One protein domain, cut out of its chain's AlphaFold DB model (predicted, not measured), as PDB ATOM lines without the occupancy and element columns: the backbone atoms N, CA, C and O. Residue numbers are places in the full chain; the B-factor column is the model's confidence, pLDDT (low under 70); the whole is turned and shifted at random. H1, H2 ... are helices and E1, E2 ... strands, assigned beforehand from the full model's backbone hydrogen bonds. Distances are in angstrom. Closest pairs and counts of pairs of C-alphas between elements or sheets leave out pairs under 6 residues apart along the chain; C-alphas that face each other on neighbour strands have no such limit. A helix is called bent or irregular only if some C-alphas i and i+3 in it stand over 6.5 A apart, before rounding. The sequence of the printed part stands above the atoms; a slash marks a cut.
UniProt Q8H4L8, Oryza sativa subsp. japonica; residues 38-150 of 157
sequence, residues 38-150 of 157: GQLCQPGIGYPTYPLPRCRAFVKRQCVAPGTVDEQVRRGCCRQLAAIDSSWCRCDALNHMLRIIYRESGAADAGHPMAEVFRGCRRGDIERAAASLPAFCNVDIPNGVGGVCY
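Overview. This is residues 38 to 150 of the 157 residues of a protein of Oryza sativa subsp. japonica (UniProt Q8H4L8). Helices H3 and H4 lie side by side and run opposite ways, H1 packs slantwise across both, H2 packs on H1's first half, and short H5, just beyond the end of H4, turns off toward H2 and packs on it. Strand E1 makes a small turn with residues 121 to 122 at one end. The printed part has 113 residues, in the order H1, H2, H3, E1, H4, H5, and its class is mostly helix. It is compact, with a radius of gyration of the C-alphas of 13.1 A, and spans 34 by 30 by 25 A.

Arrangement. Begin at the hub, H1, residues 53 to 64. With residues 53 to 58 alone it touches H2, residues 71 to 82, at a steep tilt of 53 degrees; the closest C-alphas, of Cys 55 and Cys 77, are 4.3 A apart. With residues 53 to 56 alone it touches H3, residues 87 to 105, at a steep tilt of 63 degrees; the closest C-alphas are those of Arg 56 and Met 97, 6.6 A. With residues 59 to 63 alone it touches H4, residues 123 to 131; C-alphas 63 and 126 are closest, 5.5 A. H3 and H4 touch at a shallow tilt of 31 degrees, opposite ways; C-alphas 94 and 130 are closest, 6.5 A. H5, residues 133 to 137, touches H2; C-alphas 78 and 137 are closest, 5.2 A. H4 and H5 meet only through their link. E1, residues 116 to 118, pairs with no named strand; its closest C-alpha to H4 is Val 117, 5.6 A from that of Arg 123. Every O i to N i+4 pair is within hydrogen-bond range in H1, H2, H4 and H5, and 13 of 15 in H3.

Along the chain. Find C-alpha 53 at (52.098, -20.443, -37.083); from there H1 runs 17.2 A. H2 runs 16.4 A and H3, irregular with C-alphas 88 and 91 7.0 A apart, 28.3 A. H4 runs 12.0 A; H5 ends at C-alpha 137, (39.388, -24.362, -29.322).

Size, cuts and confidence. The farthest C-alphas, of Gln 39 and Thr 68, are 36.9 A apart. The printed part has no cut, no link is long, and no printed residue is under 70 in pLDDT.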
ATOM      1  N   GLY A  38      41.139 -39.099 -44.618       74.66
ATOM      2  CA  GLY A  38      42.512 -38.761 -44.229       74.66
ATOM      3  C   GLY A  38      43.552 -38.774 -45.360       74.66
ATOM      4  O   GLY A  38      44.626 -38.201 -45.195       74.66
ATOM      5  N   GLN A  39      43.275 -39.384 -46.519       80.36
ATOM      6  CA  GLN A  39      44.266 -39.511 -47.602       80.36
ATOM      7  C   GLN A  39      44.686 -38.165 -48.204       80.36
ATOM      8  O   GLN A  39      45.808 -38.034 -48.688       80.36
ATOM      9  N   LEU A  40      43.818 -37.152 -48.132       86.68
ATOM     10  CA  LEU A  40      44.102 -35.803 -48.630       86.68
ATOM     11  C   LEU A  40      44.780 -34.899 -47.590       86.68
ATOM     12  O   LEU A  40      45.066 -33.737 -47.879       86.68
ATOM     13  N   CYS A  41      45.078 -35.402 -46.389       92.67
ATOM     14  CA  CYS A  41      45.684 -34.619 -45.313       92.67
ATOM     15  C   CYS A  41      47.201 -34.463 -45.485       92.67
ATOM     16  O   CYS A  41      48.004 -34.822 -44.624       92.67
ATOM     17  N   GLN A  42      47.590 -33.875 -46.616       92.62
ATOM     18  CA  GLN A  42      48.963 -33.507 -46.936       92.62
ATOM     19  C   GLN A  42      49.170 -31.988 -46.829       92.62
ATOM     20  O   GLN A  42      48.238 -31.218 -47.104       92.62
ATOM     21  N   PRO A  43      50.386 -31.527 -46.481       94.70
ATOM     22  CA  PRO A  43      50.715 -30.106 -46.509       94.70
ATOM     23  C   PRO A  43      50.559 -29.545 -47.927       94.70
ATOM     24  O   PRO A  43      51.070 -30.115 -48.884       94.70
ATOM     25  N   GLY A  44      49.866 -28.417 -48.055       94.33
ATOM     26  CA  GLY A  44      49.526 -27.795 -49.337       94.33
ATOM     27  C   GLY A  44      48.262 -28.351 -50.003       94.33
ATOM     28  O   GLY A  44      47.809 -27.758 -50.976       94.33
ATOM     29  N   ILE A  45      47.681 -29.438 -49.479       92.66
ATOM     30  CA  ILE A  45      46.437 -30.040 -49.986       92.66
ATOM     31  C   ILE A  45      45.329 -29.913 -48.938       92.66
ATOM     32  O   ILE A  45      44.400 -29.132 -49.111       92.66
ATOM     33  N   GLY A  46      45.440 -30.642 -47.825       92.79
ATOM     34  CA  GLY A  46      44.426 -30.651 -46.766       92.79
ATOM     35  C   GLY A  46      44.592 -29.530 -45.738       92.79
ATOM     36  O   GLY A  46      43.676 -29.252 -44.968       92.79
ATOM     37  N   TYR A  47      45.768 -28.903 -45.692       95.68
ATOM     38  CA  TYR A  47      46.099 -27.791 -44.800       95.68
ATOM     39  C   TYR A  47      47.325 -27.020 -45.330       95.68
ATOM     40  O   TYR A  47      48.055 -27.544 -46.172       95.68
ATOM     41  N   PRO A  48      47.612 -25.793 -44.852       95.26
ATOM     42  CA  PRO A  48      48.733 -24.990 -45.352       95.26
ATOM     43  C   PRO A  48      50.102 -25.680 -45.227       95.26
ATOM     44  O   PRO A  48      50.390 -26.292 -44.201       95.26
ATOM     45  N   THR A  49      50.988 -25.506 -46.219       95.50
ATOM     46  CA  THR A  49      52.344 -26.102 -46.242       95.50
ATOM     47  C   THR A  49      53.155 -25.803 -44.982       95.50
ATOM     48  O   THR A  49      53.885 -26.665 -44.495       95.50
ATOM     49  N   TYR A  50      52.999 -24.596 -44.431       94.83
ATOM     50  CA  TYR A  50      53.522 -24.226 -43.119       94.83
ATOM     51  C   TYR A  50      52.365 -24.095 -42.121       94.83
ATOM     52  O   TYR A  50      51.788 -23.009 -41.972       94.83
ATOM     53  N   PRO A  51      51.963 -25.199 -41.471       95.60
ATOM     54  CA  PRO A  51      50.735 -25.229 -40.702       95.60
ATOM     55  C   PRO A  51      50.834 -24.385 -39.434       95.60
ATOM     56  O   PRO A  51      51.816 -24.406 -38.690       95.60
ATOM     57  N   LEU A  52      49.736 -23.680 -39.171       97.93
ATOM     58  CA  LEU A  52      49.375 -23.180 -37.850       97.93
ATOM     59  C   LEU A  52      50.423 -22.286 -37.121       97.93
ATOM     60  O   LEU A  52      50.593 -22.444 -35.910       97.93
ATOM     61  N   PRO A  53      51.117 -21.309 -37.756       97.24
ATOM     62  CA  PRO A  53      52.098 -20.443 -37.083       97.24
ATOM     63  C   PRO A  53      51.633 -19.775 -35.780       97.24
ATOM     64  O   PRO A  53      52.437 -19.627 -34.857       97.24
ATOM     65  N   ARG A  54      50.355 -19.390 -35.653       97.66
ATOM     66  CA  ARG A  54      49.841 -18.810 -34.401       97.66
ATOM     67  C   ARG A  54      49.678 -19.864 -33.315       97.66
ATOM     68  O   ARG A  54      50.016 -19.590 -32.167       97.66
ATOM     69  N   CYS A  55      49.229 -21.069 -33.665       98.26
ATOM     70  CA  CYS A  55      49.221 -22.174 -32.709       98.26
ATOM     71  C   CYS A  55      50.627 -22.593 -32.318       98.26
ATOM     72  O   CYS A  55      50.849 -22.857 -31.145       98.26
ATOM     73  N   ARG A  56      51.600 -22.548 -33.234       97.47
ATOM     74  CA  ARG A  56      53.001 -22.814 -32.900       97.47
ATOM     75  C   ARG A  56      53.510 -21.856 -31.823       97.47
ATOM     76  O   ARG A  56      54.124 -22.289 -30.853       97.47
ATOM     77  N   ALA A  57      53.225 -20.561 -31.964       96.16
ATOM     78  CA  ALA A  57      53.556 -19.572 -30.939       96.16
ATOM     79  C   ALA A  57      52.807 -19.834 -29.619       96.16
ATOM     80  O   ALA A  57      53.410 -19.752 -28.549       96.16
ATOM     81  N   PHE A  58      51.518 -20.176 -29.697       97.70
ATOM     82  CA  PHE A  58      50.696 -20.508 -28.535       97.70
ATOM     83  C   PHE A  58      51.253 -21.711 -27.759       97.70
ATOM     84  O   PHE A  58      51.555 -21.566 -26.579       97.70
ATOM     85  N   VAL A  59      51.459 -22.866 -28.405       97.24
ATOM     86  CA  VAL A  59      51.890 -24.102 -27.727       97.24
ATOM     87  C   VAL A  59      53.296 -23.984 -27.146       97.24
ATOM     88  O   VAL A  59      53.529 -24.473 -26.046       97.24
ATOM     89  N   LYS A  60      54.218 -23.273 -27.819       96.24
ATOM     90  CA  LYS A  60      55.558 -23.009 -27.267       96.24
ATOM     91  C   LYS A  60      55.466 -22.229 -25.951       96.24
ATOM     92  O   LYS A  60      56.088 -22.621 -24.970       96.24
ATOM     93  N   ARG A  61      54.666 -21.155 -25.907       95.77
ATOM     94  CA  ARG A  61      54.484 -20.342 -24.689       95.77
ATOM     95  C   ARG A  61      53.730 -21.099 -23.601       95.77
ATOM     96  O   ARG A  61      54.149 -21.071 -22.451       95.77
ATOM     97  N   GLN A  62      52.667 -21.806 -23.979       95.55
ATOM     98  CA  GLN A  62      51.868 -22.605 -23.057       95.55
ATOM     99  C   GLN A  62      52.689 -23.734 -22.423       95.55
ATOM    100  O   GLN A  62      52.437 -24.068 -21.274       95.55
ATOM    101  N   CYS A  63      53.667 -24.304 -23.135       95.99
ATOM    102  CA  CYS A  63      54.532 -25.345 -22.585       95.99
ATOM    103  C   CYS A  63      55.496 -24.811 -21.511       95.99
ATOM    104  O   CYS A  63      55.663 -25.445 -20.477       95.99
ATOM    105  N   VAL A  64      56.113 -23.645 -21.741       95.16
ATOM    106  CA  VAL A  64      57.091 -23.053 -20.801       95.16
ATOM    107  C   VAL A  64      56.408 -22.413 -19.600       95.16
ATOM    108  O   VAL A  64      56.884 -22.522 -18.475       95.16
ATOM    109  N   ALA A  65      55.313 -21.698 -19.847       92.78
ATOM    110  CA  ALA A  65      54.622 -20.907 -18.843       92.78
ATOM    111  C   ALA A  65      53.100 -21.049 -19.025       92.78
ATOM    112  O   ALA A  65      52.445 -20.138 -19.552       92.78
ATOM    113  N   PRO A  66      52.526 -22.199 -18.619       90.00
ATOM    114  CA  PRO A  66      51.098 -22.459 -18.748       90.00
ATOM    115  C   PRO A  66      50.246 -21.325 -18.169       90.00
ATOM    116  O   PRO A  66      50.494 -20.854 -17.063       90.00
ATOM    117  N   GLY A  67      49.234 -20.881 -18.916       88.25
ATOM    118  CA  GLY A  67      48.285 -19.865 -18.443       88.25
ATOM    119  C   GLY A  67      48.772 -18.415 -18.539       88.25
ATOM    120  O   GLY A  67      48.006 -17.505 -18.246       88.25
ATOM    121  N   THR A  68      50.000 -18.177 -19.005       91.40
ATOM    122  CA  THR A  68      50.538 -16.817 -19.229       91.40
ATOM    123  C   THR A  68      50.372 -16.320 -20.668       91.40
ATOM    124  O   THR A  68      50.815 -15.227 -21.021       91.40
ATOM    125  N   VAL A  69      49.767 -17.132 -21.542       91.45
ATOM    126  CA  VAL A  69      49.657 -16.812 -22.967       91.45
ATOM    127  C   VAL A  69      48.582 -15.759 -23.205       91.45
ATOM    128  O   VAL A  69      47.427 -15.942 -22.837       91.45
ATOM    129  N   ASP A  70      48.970 -14.686 -23.892       93.77
ATOM    130  CA  ASP A  70      48.078 -13.599 -24.281       93.77
ATOM    131  C   ASP A  70      46.828 -14.078 -25.054       93.77
ATOM    132  O   ASP A  70      46.884 -14.922 -25.959       93.77
ATOM    133  N   GLU A  71      45.692 -13.473 -24.719       95.22
ATOM    134  CA  GLU A  71      44.370 -13.789 -25.254       95.22
ATOM    135  C   GLU A  71      44.263 -13.600 -26.783       95.22
ATOM    136  O   GLU A  71      43.551 -14.333 -27.476       95.22
ATOM    137  N   GLN A  72      44.982 -12.638 -27.365       96.16
ATOM    138  CA  GLN A  72      45.058 -12.448 -28.813       96.16
ATOM    139  C   GLN A  72      45.802 -13.597 -29.495       96.16
ATOM    140  O   GLN A  72      45.394 -14.026 -30.580       96.16
ATOM    141  N   VAL A  73      46.857 -14.125 -28.869       96.38
ATOM    142  CA  VAL A  73      47.593 -15.291 -29.382       96.38
ATOM    143  C   VAL A  73      46.721 -16.539 -29.307       96.38
ATOM    144  O   VAL A  73      46.623 -17.266 -30.297       96.38
ATOM    145  N   ARG A  74      46.012 -16.732 -28.188       96.56
ATOM    146  CA  ARG A  74      45.044 -17.821 -28.004       96.56
ATOM    147  C   ARG A  74      43.957 -17.809 -29.081       96.56
ATOM    148  O   ARG A  74      43.821 -18.771 -29.837       96.56
ATOM    149  N   ARG A  75      43.234 -16.692 -29.234       97.94
ATOM    150  CA  ARG A  75      42.201 -16.536 -30.281       97.94
ATOM    151  C   ARG A  75      42.782 -16.670 -31.683       97.94
ATOM    152  O   ARG A  75      42.144 -17.220 -32.577       97.94
ATOM    153  N   GLY A  76      43.994 -16.159 -31.882       98.06
ATOM    154  CA  GLY A  76      44.728 -16.269 -33.130       98.06
ATOM    155  C   GLY A  76      45.001 -17.717 -33.528       98.06
ATOM    156  O   GLY A  76      44.808 -18.045 -34.697       98.06
ATOM    157  N   CYS A  77      45.407 -18.561 -32.575       98.24
ATOM    158  CA  CYS A  77      45.561 -19.997 -32.783       98.24
ATOM    159  C   CYS A  77      44.221 -20.660 -33.120       98.24
ATOM    160  O   CYS A  77      44.105 -21.268 -34.180       98.24
ATOM    161  N   CYS A  78      43.191 -20.484 -32.286       98.26
ATOM    162  CA  CYS A  78      41.914 -21.169 -32.502       98.26
ATOM    163  C   CYS A  78      41.254 -20.799 -33.836       98.26
ATOM    164  O   CYS A  78      40.768 -21.682 -34.537       98.26
ATOM    165  N   ARG A  79      41.320 -19.526 -34.254       98.33
ATOM    166  CA  ARG A  79      40.869 -19.126 -35.600       98.33
ATOM    167  C   ARG A  79      41.641 -19.831 -36.709       98.33
ATOM    168  O   ARG A  79      41.063 -20.165 -37.731       98.33
ATOM    169  N   GLN A  80      42.945 -20.026 -36.526       97.93
ATOM    170  CA  GLN A  80      43.773 -20.671 -37.535       97.93
ATOM    171  C   GLN A  80      43.489 -22.169 -37.648       97.93
ATOM    172  O   GLN A  80      43.482 -22.698 -38.752       97.93
ATOM    173  N   LEU A  81      43.237 -22.834 -36.520       98.01
ATOM    174  CA  LEU A  81      42.861 -24.243 -36.503       98.01
ATOM    175  C   LEU A  81      41.462 -24.463 -37.093       98.01
ATOM    176  O   LEU A  81      41.266 -25.392 -37.872       98.01
ATOM    177  N   ALA A  82      40.512 -23.578 -36.778       97.06
ATOM    178  CA  ALA A  82      39.165 -23.607 -37.346       97.06
ATOM    179  C   ALA A  82      39.144 -23.356 -38.864       97.06
ATOM    180  O   ALA A  82      38.268 -23.872 -39.545       97.06
ATOM    181  N   ALA A  83      40.114 -22.599 -39.391       97.28
ATOM    182  CA  ALA A  83      40.251 -22.312 -40.821       97.28
ATOM    183  C   ALA A  83      40.790 -23.493 -41.653       97.28
ATOM    184  O   ALA A  83      40.977 -23.349 -42.856       97.28
ATOM    185  N   ILE A  84      41.087 -24.640 -41.034       95.77
ATOM    186  CA  ILE A  84      41.313 -25.885 -41.772       95.77
ATOM    187  C   ILE A  84      39.940 -26.478 -42.101       95.77
ATOM    188  O   ILE A  84      39.231 -26.935 -41.193       95.77
ATOM    189  N   ASP A  85      39.595 -26.457 -43.391       89.71
ATOM    190  CA  ASP A  85      38.273 -26.826 -43.913       89.71
ATOM    191  C   ASP A  85      37.911 -28.286 -43.613       89.71
ATOM    192  O   ASP A  85      36.809 -28.582 -43.153       89.71
ATOM    193  N   SER A  86      38.858 -29.207 -43.813       90.86
ATOM    194  CA  SER A  86      38.663 -30.617 -43.475       90.86
ATOM    195  C   SER A  86      38.930 -30.864 -41.991       90.86
ATOM    196  O   SER A  86      40.072 -30.770 -41.529       90.86
ATOM    197  N   SER A  87      37.894 -31.247 -41.237       91.71
ATOM    198  CA  SER A  87      38.045 -31.633 -39.826       91.71
ATOM    199  C   SER A  87      38.990 -32.824 -39.643       91.71
ATOM    200  O   SER A  87      39.750 -32.851 -38.675       91.71
ATOM    201  N   TRP A  88      39.032 -33.746 -40.612       91.44
ATOM    202  CA  TRP A  88      39.942 -34.897 -40.627       91.44
ATOM    203  C   TRP A  88      41.419 -34.497 -40.609       91.44
ATOM    204  O   TRP A  88      42.226 -35.177 -39.979       91.44
ATOM    205  N   CYS A  89      41.766 -33.372 -41.239       94.74
ATOM    206  CA  CYS A  89      43.154 -32.954 -41.423       94.74
ATOM    207  C   CYS A  89      43.714 -32.082 -40.295       94.74
ATOM    208  O   CYS A  89      44.900 -31.740 -40.303       94.74
ATOM    209  N   ARG A  90      42.891 -31.710 -39.308       95.47
ATOM    210  CA  ARG A  90      43.317 -30.854 -38.188       95.47
ATOM    211  C   ARG A  90      44.403 -31.519 -37.347       95.47
ATOM    212  O   ARG A  90      45.383 -30.864 -36.992       95.47
ATOM    213  N   CYS A  91      44.268 -32.815 -37.067       94.75
ATOM    214  CA  CYS A  91      45.261 -33.544 -36.281       94.75
ATOM    215  C   CYS A  91      46.578 -33.758 -37.028       94.75
ATOM    216  O   CYS A  91      47.636 -33.651 -36.406       94.75
ATOM    217  N   ASP A  92      46.543 -33.968 -38.343       94.73
ATOM    218  CA  ASP A  92      47.746 -34.047 -39.178       94.73
ATOM    219  C   ASP A  92      48.462 -32.698 -39.271       94.73
ATOM    220  O   ASP A  92      49.684 -32.632 -39.125       94.73
ATOM    221  N   ALA A  93      47.711 -31.603 -39.416       96.91
ATOM    222  CA  ALA A  93      48.268 -30.255 -39.394       96.91
ATOM    223  C   ALA A  93      48.947 -29.931 -38.053       96.91
ATOM    224  O   ALA A  93      50.028 -29.339 -38.034       96.91
ATOM    225  N   LEU A  94      48.344 -30.339 -36.930       97.43
ATOM    226  CA  LEU A  94      48.919 -30.178 -35.590       97.43
ATOM    227  C   LEU A  94      50.177 -31.035 -35.389       97.43
ATOM    228  O   LEU A  94      51.173 -30.536 -34.864       97.43
ATOM    229  N   ASN A  95      50.170 -32.289 -35.848       95.29
ATOM    230  CA  ASN A  95      51.342 -33.163 -35.796       95.29
ATOM    231  C   ASN A  95      52.495 -32.606 -36.651       95.29
ATOM    232  O   ASN A  95      53.646 -32.547 -36.219       95.29
ATOM    233  N   HIS A  96      52.191 -32.113 -37.852       96.49
ATOM    234  CA  HIS A  96      53.190 -31.474 -38.700       96.49
ATOM    235  C   HIS A  96      53.723 -30.175 -38.070       96.49
ATOM    236  O   HIS A  96      54.932 -29.941 -38.065       96.49
ATOM    237  N   MET A  97      52.858 -29.365 -37.450       97.66
ATOM    238  CA  MET A  97      53.283 -28.200 -36.669       97.66
ATOM    239  C   MET A  97      54.258 -28.593 -35.544       97.66
ATOM    240  O   MET A  97      55.262 -27.903 -35.365       97.66
ATOM    241  N   LEU A  98      54.014 -29.687 -34.812       96.52
ATOM    242  CA  LEU A  98      54.940 -30.189 -33.786       96.52
ATOM    243  C   LEU A  98      56.302 -30.583 -34.367       96.52
ATOM    244  O   LEU A  98      57.326 -30.153 -33.841       96.52
ATOM    245  N   ARG A  99      56.337 -31.322 -35.482       95.51
ATOM    246  CA  ARG A  99      57.598 -31.686 -36.161       95.51
ATOM    247  C   ARG A  99      58.407 -30.459 -36.585       95.51
ATOM    248  O   ARG A  99      59.630 -30.443 -36.474       95.51
ATOM    249  N   ILE A 100      57.733 -29.390 -37.011       96.37
ATOM    250  CA  ILE A 100      58.390 -28.104 -37.282       96.37
ATOM    251  C   ILE A 100      59.016 -27.535 -36.003       96.37
ATOM    252  O   ILE A 100      60.149 -27.066 -36.050       96.37
ATOM    253  N   ILE A 101      58.331 -27.595 -34.855       96.87
ATOM    254  CA  ILE A 101      58.902 -27.157 -33.569       96.87
ATOM    255  C   ILE A 101      60.150 -27.965 -33.217       96.87
ATOM    256  O   ILE A 101      61.149 -27.372 -32.811       96.87
ATOM    257  N   TYR A 102      60.108 -29.287 -33.380       95.75
ATOM    258  CA  TYR A 102      61.246 -30.166 -33.105       95.75
ATOM    259  C   TYR A 102      62.443 -29.800 -33.977       95.75
ATOM    260  O   TYR A 102      63.509 -29.484 -33.455       95.75
ATOM    261  N   ARG A 103      62.230 -29.671 -35.288       95.25
ATOM    262  CA  ARG A 103      63.272 -29.230 -36.221       95.25
ATOM    263  C   ARG A 103      63.839 -27.853 -35.869       95.25
ATOM    264  O   ARG A 103      65.051 -27.688 -35.846       95.25
ATOM    265  N   GLU A 104      62.982 -26.871 -35.582       95.22
ATOM    266  CA  GLU A 104      63.397 -25.507 -35.211       95.22
ATOM    267  C   GLU A 104      64.176 -25.458 -33.884       95.22
ATOM    268  O   GLU A 104      64.945 -24.526 -33.665       95.22
ATOM    269  N   SER A 105      63.966 -26.430 -32.992       93.92
ATOM    270  CA  SER A 105      64.655 -26.531 -31.696       93.92
ATOM    271  C   SER A 105      65.861 -27.473 -31.710       93.92
ATOM    272  O   SER A 105      66.560 -27.574 -30.706       93.92
ATOM    273  N   GLY A 106      66.129 -28.152 -32.831       93.68
ATOM    274  CA  GLY A 106      67.168 -29.179 -32.917       93.68
ATOM    275  C   GLY A 106      66.823 -30.472 -32.167       93.68
ATOM    276  O   GLY A 106      67.698 -31.309 -31.964       93.68
ATOM    277  N   ALA A 107      65.565 -30.653 -31.758       92.81
ATOM    278  CA  ALA A 107      65.090 -31.888 -31.153       92.81
ATOM    279  C   ALA A 107      64.787 -32.941 -32.233       92.81
ATOM    280  O   ALA A 107      64.306 -32.620 -33.320       92.81
ATOM    281  N   ALA A 108      65.035 -34.217 -31.926       90.38
ATOM    282  CA  ALA A 108      64.675 -35.328 -32.809       90.38
ATOM    283  C   ALA A 108      63.148 -35.434 -32.979       90.38
ATOM    284  O   ALA A 108      62.406 -35.041 -32.088       90.38
ATOM    285  N   ASP A 109      62.640 -35.995 -34.078       84.86
ATOM    286  CA  ASP A 109      61.184 -36.155 -34.244       84.86
ATOM    287  C   ASP A 109      60.595 -37.183 -33.267       84.86
ATOM    288  O   ASP A 109      59.500 -36.981 -32.744       84.86
ATOM    289  N   ALA A 110      61.349 -38.243 -32.968       85.70
ATOM    290  CA  ALA A 110      61.029 -39.232 -31.945       85.70
ATOM    291  C   ALA A 110      61.843 -38.963 -30.674       85.70
ATOM    292  O   ALA A 110      63.024 -38.623 -30.739       85.70
ATOM    293  N   GLY A 111      61.229 -39.143 -29.509       84.32
ATOM    294  CA  GLY A 111      61.928 -38.969 -28.243       84.32
ATOM    295  C   GLY A 111      61.089 -39.375 -27.046       84.32
ATOM    296  O   GLY A 111      59.882 -39.587 -27.146       84.32
ATOM    297  N   HIS A 112      61.742 -39.473 -25.893       88.08
ATOM    298  CA  HIS A 112      61.070 -39.807 -24.645       88.08
ATOM    299  C   HIS A 112      60.203 -38.634 -24.159       88.08
ATOM    300  O   HIS A 112      60.632 -37.484 -24.279       88.08
ATOM    301  N   PRO A 113      59.042 -38.884 -23.523       86.92
ATOM    302  CA  PRO A 113      58.168 -37.820 -23.020       86.92
ATOM    303  C   PRO A 113      58.850 -36.853 -22.041       86.92
ATOM    304  O   PRO A 113      58.452 -35.695 -21.945       86.92
ATOM    305  N   MET A 114      59.876 -37.323 -21.319       88.45
ATOM    306  CA  MET A 114      60.649 -36.529 -20.355       88.45
ATOM    307  C   MET A 114      61.800 -35.732 -20.979       88.45
ATOM    308  O   MET A 114      62.386 -34.903 -20.289       88.45
ATOM    309  N   ALA A 115      62.130 -35.955 -22.255       92.54
ATOM    310  CA  ALA A 115      63.168 -35.189 -22.932       92.54
ATOM    311  C   ALA A 115      62.710 -33.740 -23.137       92.54
ATOM    312  O   ALA A 115      61.568 -33.495 -23.540       92.54
ATOM    313  N   GLU A 116      63.599 -32.780 -22.884       93.64
ATOM    314  CA  GLU A 116      63.338 -31.387 -23.238       93.64
ATOM    315  C   GLU A 116      63.390 -31.211 -24.757       93.64
ATOM    316  O   GLU A 116      64.301 -31.692 -25.428       93.64
ATOM    317  N   VAL A 117      62.396 -30.507 -25.292       94.21
ATOM    318  CA  VAL A 117      62.401 -30.046 -26.688       94.21
ATOM    319  C   VAL A 117      63.166 -28.728 -26.772       94.21
ATOM    320  O   VAL A 117      63.964 -28.507 -27.673       94.21
ATOM    321  N   PHE A 118      62.952 -27.864 -25.786       93.90
ATOM    322  CA  PHE A 118      63.750 -26.684 -25.489       93.90
ATOM    323  C   PHE A 118      63.627 -26.402 -23.989       93.90
ATOM    324  O   PHE A 118      62.746 -26.948 -23.320       93.90
ATOM    325  N   ARG A 119      64.509 -25.552 -23.460       93.93
ATOM    326  CA  ARG A 119      64.627 -25.294 -22.019       93.93
ATOM    327  C   ARG A 119      63.271 -25.007 -21.363       93.93
ATOM    328  O   ARG A 119      62.584 -24.063 -21.757       93.93
ATOM    329  N   GLY A 120      62.926 -25.786 -20.338       94.04
ATOM    330  CA  GLY A 120      61.691 -25.628 -19.566       94.04
ATOM    331  C   GLY A 120      60.442 -26.221 -20.221       94.04
ATOM    332  O   GLY A 120      59.350 -26.042 -19.693       94.04
ATOM    333  N   CYS A 121      60.572 -26.917 -21.351       96.11
ATOM    334  CA  CYS A 121      59.462 -27.564 -22.038       96.11
ATOM    335  C   CYS A 121      59.809 -29.013 -22.391       96.11
ATOM    336  O   CYS A 121      60.642 -29.285 -23.263       96.11
ATOM    337  N   ARG A 122      59.132 -29.959 -21.732       94.87
ATOM    338  CA  ARG A 122      59.265 -31.389 -22.030       94.87
ATOM    339  C   ARG A 122      58.412 -31.776 -23.230       94.87
ATOM    340  O   ARG A 122      57.341 -31.215 -23.462       94.87
ATOM    341  N   ARG A 123      58.853 -32.808 -23.942       93.97
ATOM    342  CA  ARG A 123      58.150 -33.386 -25.090       93.97
ATOM    343  C   ARG A 123      56.699 -33.739 -24.776       93.97
ATOM    344  O   ARG A 123      55.801 -33.279 -25.468       93.97
ATOM    345  N   GLY A 124      56.463 -34.481 -23.697       93.21
ATOM    346  CA  GLY A 124      55.105 -34.883 -23.328       93.21
ATOM    347  C   GLY A 124      54.192 -33.697 -22.992       93.21
ATOM    348  O   GLY A 124      52.980 -33.787 -23.167       93.21
ATOM    349  N   ASP A 125      54.758 -32.574 -22.538       94.42
ATOM    350  CA  ASP A 125      53.986 -31.378 -22.192       94.42
ATOM    351  C   ASP A 125      53.575 -30.599 -23.449       94.42
ATOM    352  O   ASP A 125      52.411 -30.204 -23.569       94.42
ATOM    353  N   ILE A 126      54.473 -30.444 -24.430       95.55
ATOM    354  CA  ILE A 126      54.126 -29.797 -25.705       95.55
ATOM    355  C   ILE A 126      53.218 -30.665 -26.577       95.55
ATOM    356  O   ILE A 126      52.301 -30.135 -27.205       95.55
ATOM    357  N   GLU A 127      53.417 -31.986 -26.582       95.28
ATOM    358  CA  GLU A 127      52.542 -32.934 -27.280       95.28
ATOM    359  C   GLU A 127      51.128 -32.871 -26.715       95.28
ATOM    360  O   GLU A 127      50.175 -32.718 -27.478       95.28
ATOM    361  N   ARG A 128      50.987 -32.880 -25.382       93.46
ATOM    362  CA  ARG A 128      49.689 -32.718 -24.720       93.46
ATOM    363  C   ARG A 128      49.045 -31.383 -25.066       93.46
ATOM    364  O   ARG A 128      47.878 -31.370 -25.447       93.46
ATOM    365  N   ALA A 129      49.797 -30.286 -24.980       94.86
ATOM    366  CA  ALA A 129      49.284 -28.957 -25.298       94.86
ATOM    367  C   ALA A 129      48.803 -28.847 -26.752       94.86
ATOM    368  O   ALA A 129      47.773 -28.227 -27.007       94.86
ATOM    369  N   ALA A 130      49.527 -29.444 -27.705       96.89
ATOM    370  CA  ALA A 130      49.150 -29.434 -29.114       96.89
ATOM    371  C   ALA A 130      47.978 -30.379 -29.416       96.89
ATOM    372  O   ALA A 130      47.053 -29.980 -30.121       96.89
ATOM    373  N   ALA A 131      47.976 -31.596 -28.869       95.03
ATOM    374  CA  ALA A 131      46.928 -32.583 -29.120       95.03
ATOM    375  C   ALA A 131      45.572 -32.180 -28.531       95.03
ATOM    376  O   ALA A 131      44.539 -32.552 -29.084       95.03
ATOM    377  N   SER A 132      45.561 -31.418 -27.432       94.23
ATOM    378  CA  SER A 132      44.336 -30.915 -26.799       94.23
ATOM    379  C   SER A 132      43.774 -29.652 -27.454       94.23
ATOM    380  O   SER A 132      42.727 -29.167 -27.024       94.23
ATOM    381  N   LEU A 133      44.459 -29.072 -28.450       97.14
ATOM    382  CA  LEU A 133      44.001 -27.843 -29.101       97.14
ATOM    383  C   LEU A 133      42.597 -27.951 -29.708       97.14
ATOM    384  O   LEU A 133      41.861 -26.976 -29.565       97.14
ATOM    385  N   PRO A 134      42.183 -29.062 -30.350       96.60
ATOM    386  CA  PRO A 134      40.843 -29.140 -30.915       96.60
ATOM    387  C   PRO A 134      39.745 -29.017 -29.854       96.60
ATOM    388  O   PRO A 134      38.889 -28.141 -29.971       96.60
ATOM    389  N   ALA A 135      39.842 -29.778 -28.759       94.92
ATOM    390  CA  ALA A 135      38.959 -29.643 -27.601       94.92
ATOM    391  C   ALA A 135      39.004 -28.229 -26.994       94.92
ATOM    392  O   ALA A 135      37.968 -27.607 -26.774       94.92
ATOM    393  N   PHE A 136      40.202 -27.683 -26.773       95.00
ATOM    394  CA  PHE A 136      40.381 -26.351 -26.184       95.00
ATOM    395  C   PHE A 136      39.797 -25.219 -27.044       95.00
ATOM    396  O   PHE A 136      39.249 -24.250 -26.520       95.00
ATOM    397  N   CYS A 137      39.916 -25.328 -28.366       96.60
ATOM    398  CA  CYS A 137      39.388 -24.362 -29.322       96.60
ATOM    399  C   CYS A 137      37.940 -24.649 -29.739       96.60
ATOM    400  O   CYS A 137      37.398 -23.882 -30.535       96.60
ATOM    401  N   ASN A 138      37.330 -25.718 -29.216       95.65
ATOM    402  CA  ASN A 138      36.000 -26.192 -29.588       95.65
ATOM    403  C   ASN A 138      35.843 -26.381 -31.109       95.65
ATOM    404  O   ASN A 138      34.900 -25.881 -31.723       95.65
ATOM    405  N   VAL A 139      36.812 -27.061 -31.726       95.15
ATOM    406  CA  VAL A 139      36.771 -27.436 -33.143       95.15
ATOM    407  C   VAL A 139      36.684 -28.950 -33.279       95.15
ATOM    408  O   VAL A 139      37.384 -29.692 -32.594       95.15
ATOM    409  N   ASP A 140      35.817 -29.396 -34.182       92.47
ATOM    410  CA  ASP A 140      35.534 -30.813 -34.396       92.47
ATOM    411  C   ASP A 140      36.762 -31.581 -34.915       92.47
ATOM    412  O   ASP A 140      37.490 -31.086 -35.781       92.47
ATOM    413  N   ILE A 141      36.973 -32.792 -34.405       90.86
ATOM    414  CA  ILE A 141      37.887 -33.768 -34.997       90.86
ATOM    415  C   ILE A 141      37.206 -35.146 -35.007       90.86
ATOM    416  O   ILE A 141      36.929 -35.701 -33.944       90.86
ATOM    417  N   PRO A 142      36.952 -35.743 -36.180       86.48
ATOM    418  CA  PRO A 142      36.271 -37.036 -36.266       86.48
ATOM    419  C   PRO A 142      37.174 -38.213 -35.860       86.48
ATOM    420  O   PRO A 142      36.691 -39.306 -35.586       86.48
ATOM    421  N   ASN A 143      38.491 -37.999 -35.820       77.27
ATOM    422  CA  ASN A 143      39.529 -39.006 -35.603       77.27
ATOM    423  C   ASN A 143      40.225 -38.865 -34.237       77.27
ATOM    424  O   ASN A 143      41.445 -38.964 -34.152       77.27
ATOM    425  N   GLY A 144      39.480 -38.616 -33.159       74.71
ATOM    426  CA  GLY A 144      40.046 -38.448 -31.818       74.71
ATOM    427  C   GLY A 144      39.069 -38.802 -30.700       74.71
ATOM    428  O   GLY A 144      37.860 -38.849 -30.908       74.71
ATOM    429  N   VAL A 145      39.587 -39.042 -29.493       76.96
ATOM    430  CA  VAL A 145      38.766 -39.314 -28.300       76.96
ATOM    431  C   VAL A 145      38.623 -38.027 -27.493       76.96
ATOM    432  O   VAL A 145      39.614 -37.369 -27.188       76.96
ATOM    433  N   GLY A 146      37.389 -37.641 -27.151       82.31
ATOM    434  CA  GLY A 146      37.123 -36.445 -26.339       82.31
ATOM    435  C   GLY A 146      37.589 -35.126 -26.972       82.31
ATOM    436  O   GLY A 146      37.866 -34.171 -26.253       82.31
ATOM    437  N   GLY A 147      37.730 -35.074 -28.301       87.07
ATOM    438  CA  GLY A 147      38.267 -33.905 -29.006       87.07
ATOM    439  C   GLY A 147      39.790 -33.746 -28.894       87.07
ATOM    440  O   GLY A 147      40.317 -32.677 -29.198       87.07
ATOM    441  N   VAL A 148      40.512 -34.787 -28.468       90.90
ATOM    442  CA  VAL A 148      41.981 -34.832 -28.453       90.90
ATOM    443  C   VAL A 148      42.490 -35.656 -29.634       90.90
ATOM    444  O   VAL A 148      41.921 -36.698 -29.963       90.90
ATOM    445  N   CYS A 149      43.560 -35.194 -30.281       92.60
ATOM    446  CA  CYS A 149      44.132 -35.890 -31.431       92.60
ATOM    447  C   CYS A 149      44.640 -37.299 -31.097       92.60
ATOM    448  O   CYS A 149      45.301 -37.497 -30.081       92.60
ATOM    449  N   TYR A 150      44.390 -38.244 -32.012       85.19
ATOM    450  CA  TYR A 150      44.694 -39.677 -31.871       85.19
ATOM    451  C   TYR A 150      46.153 -40.009 -31.533       85.19
ATOM    452  O   TYR A 150      46.422 -41.045 -30.942       85.19
TER     453      TYR A 150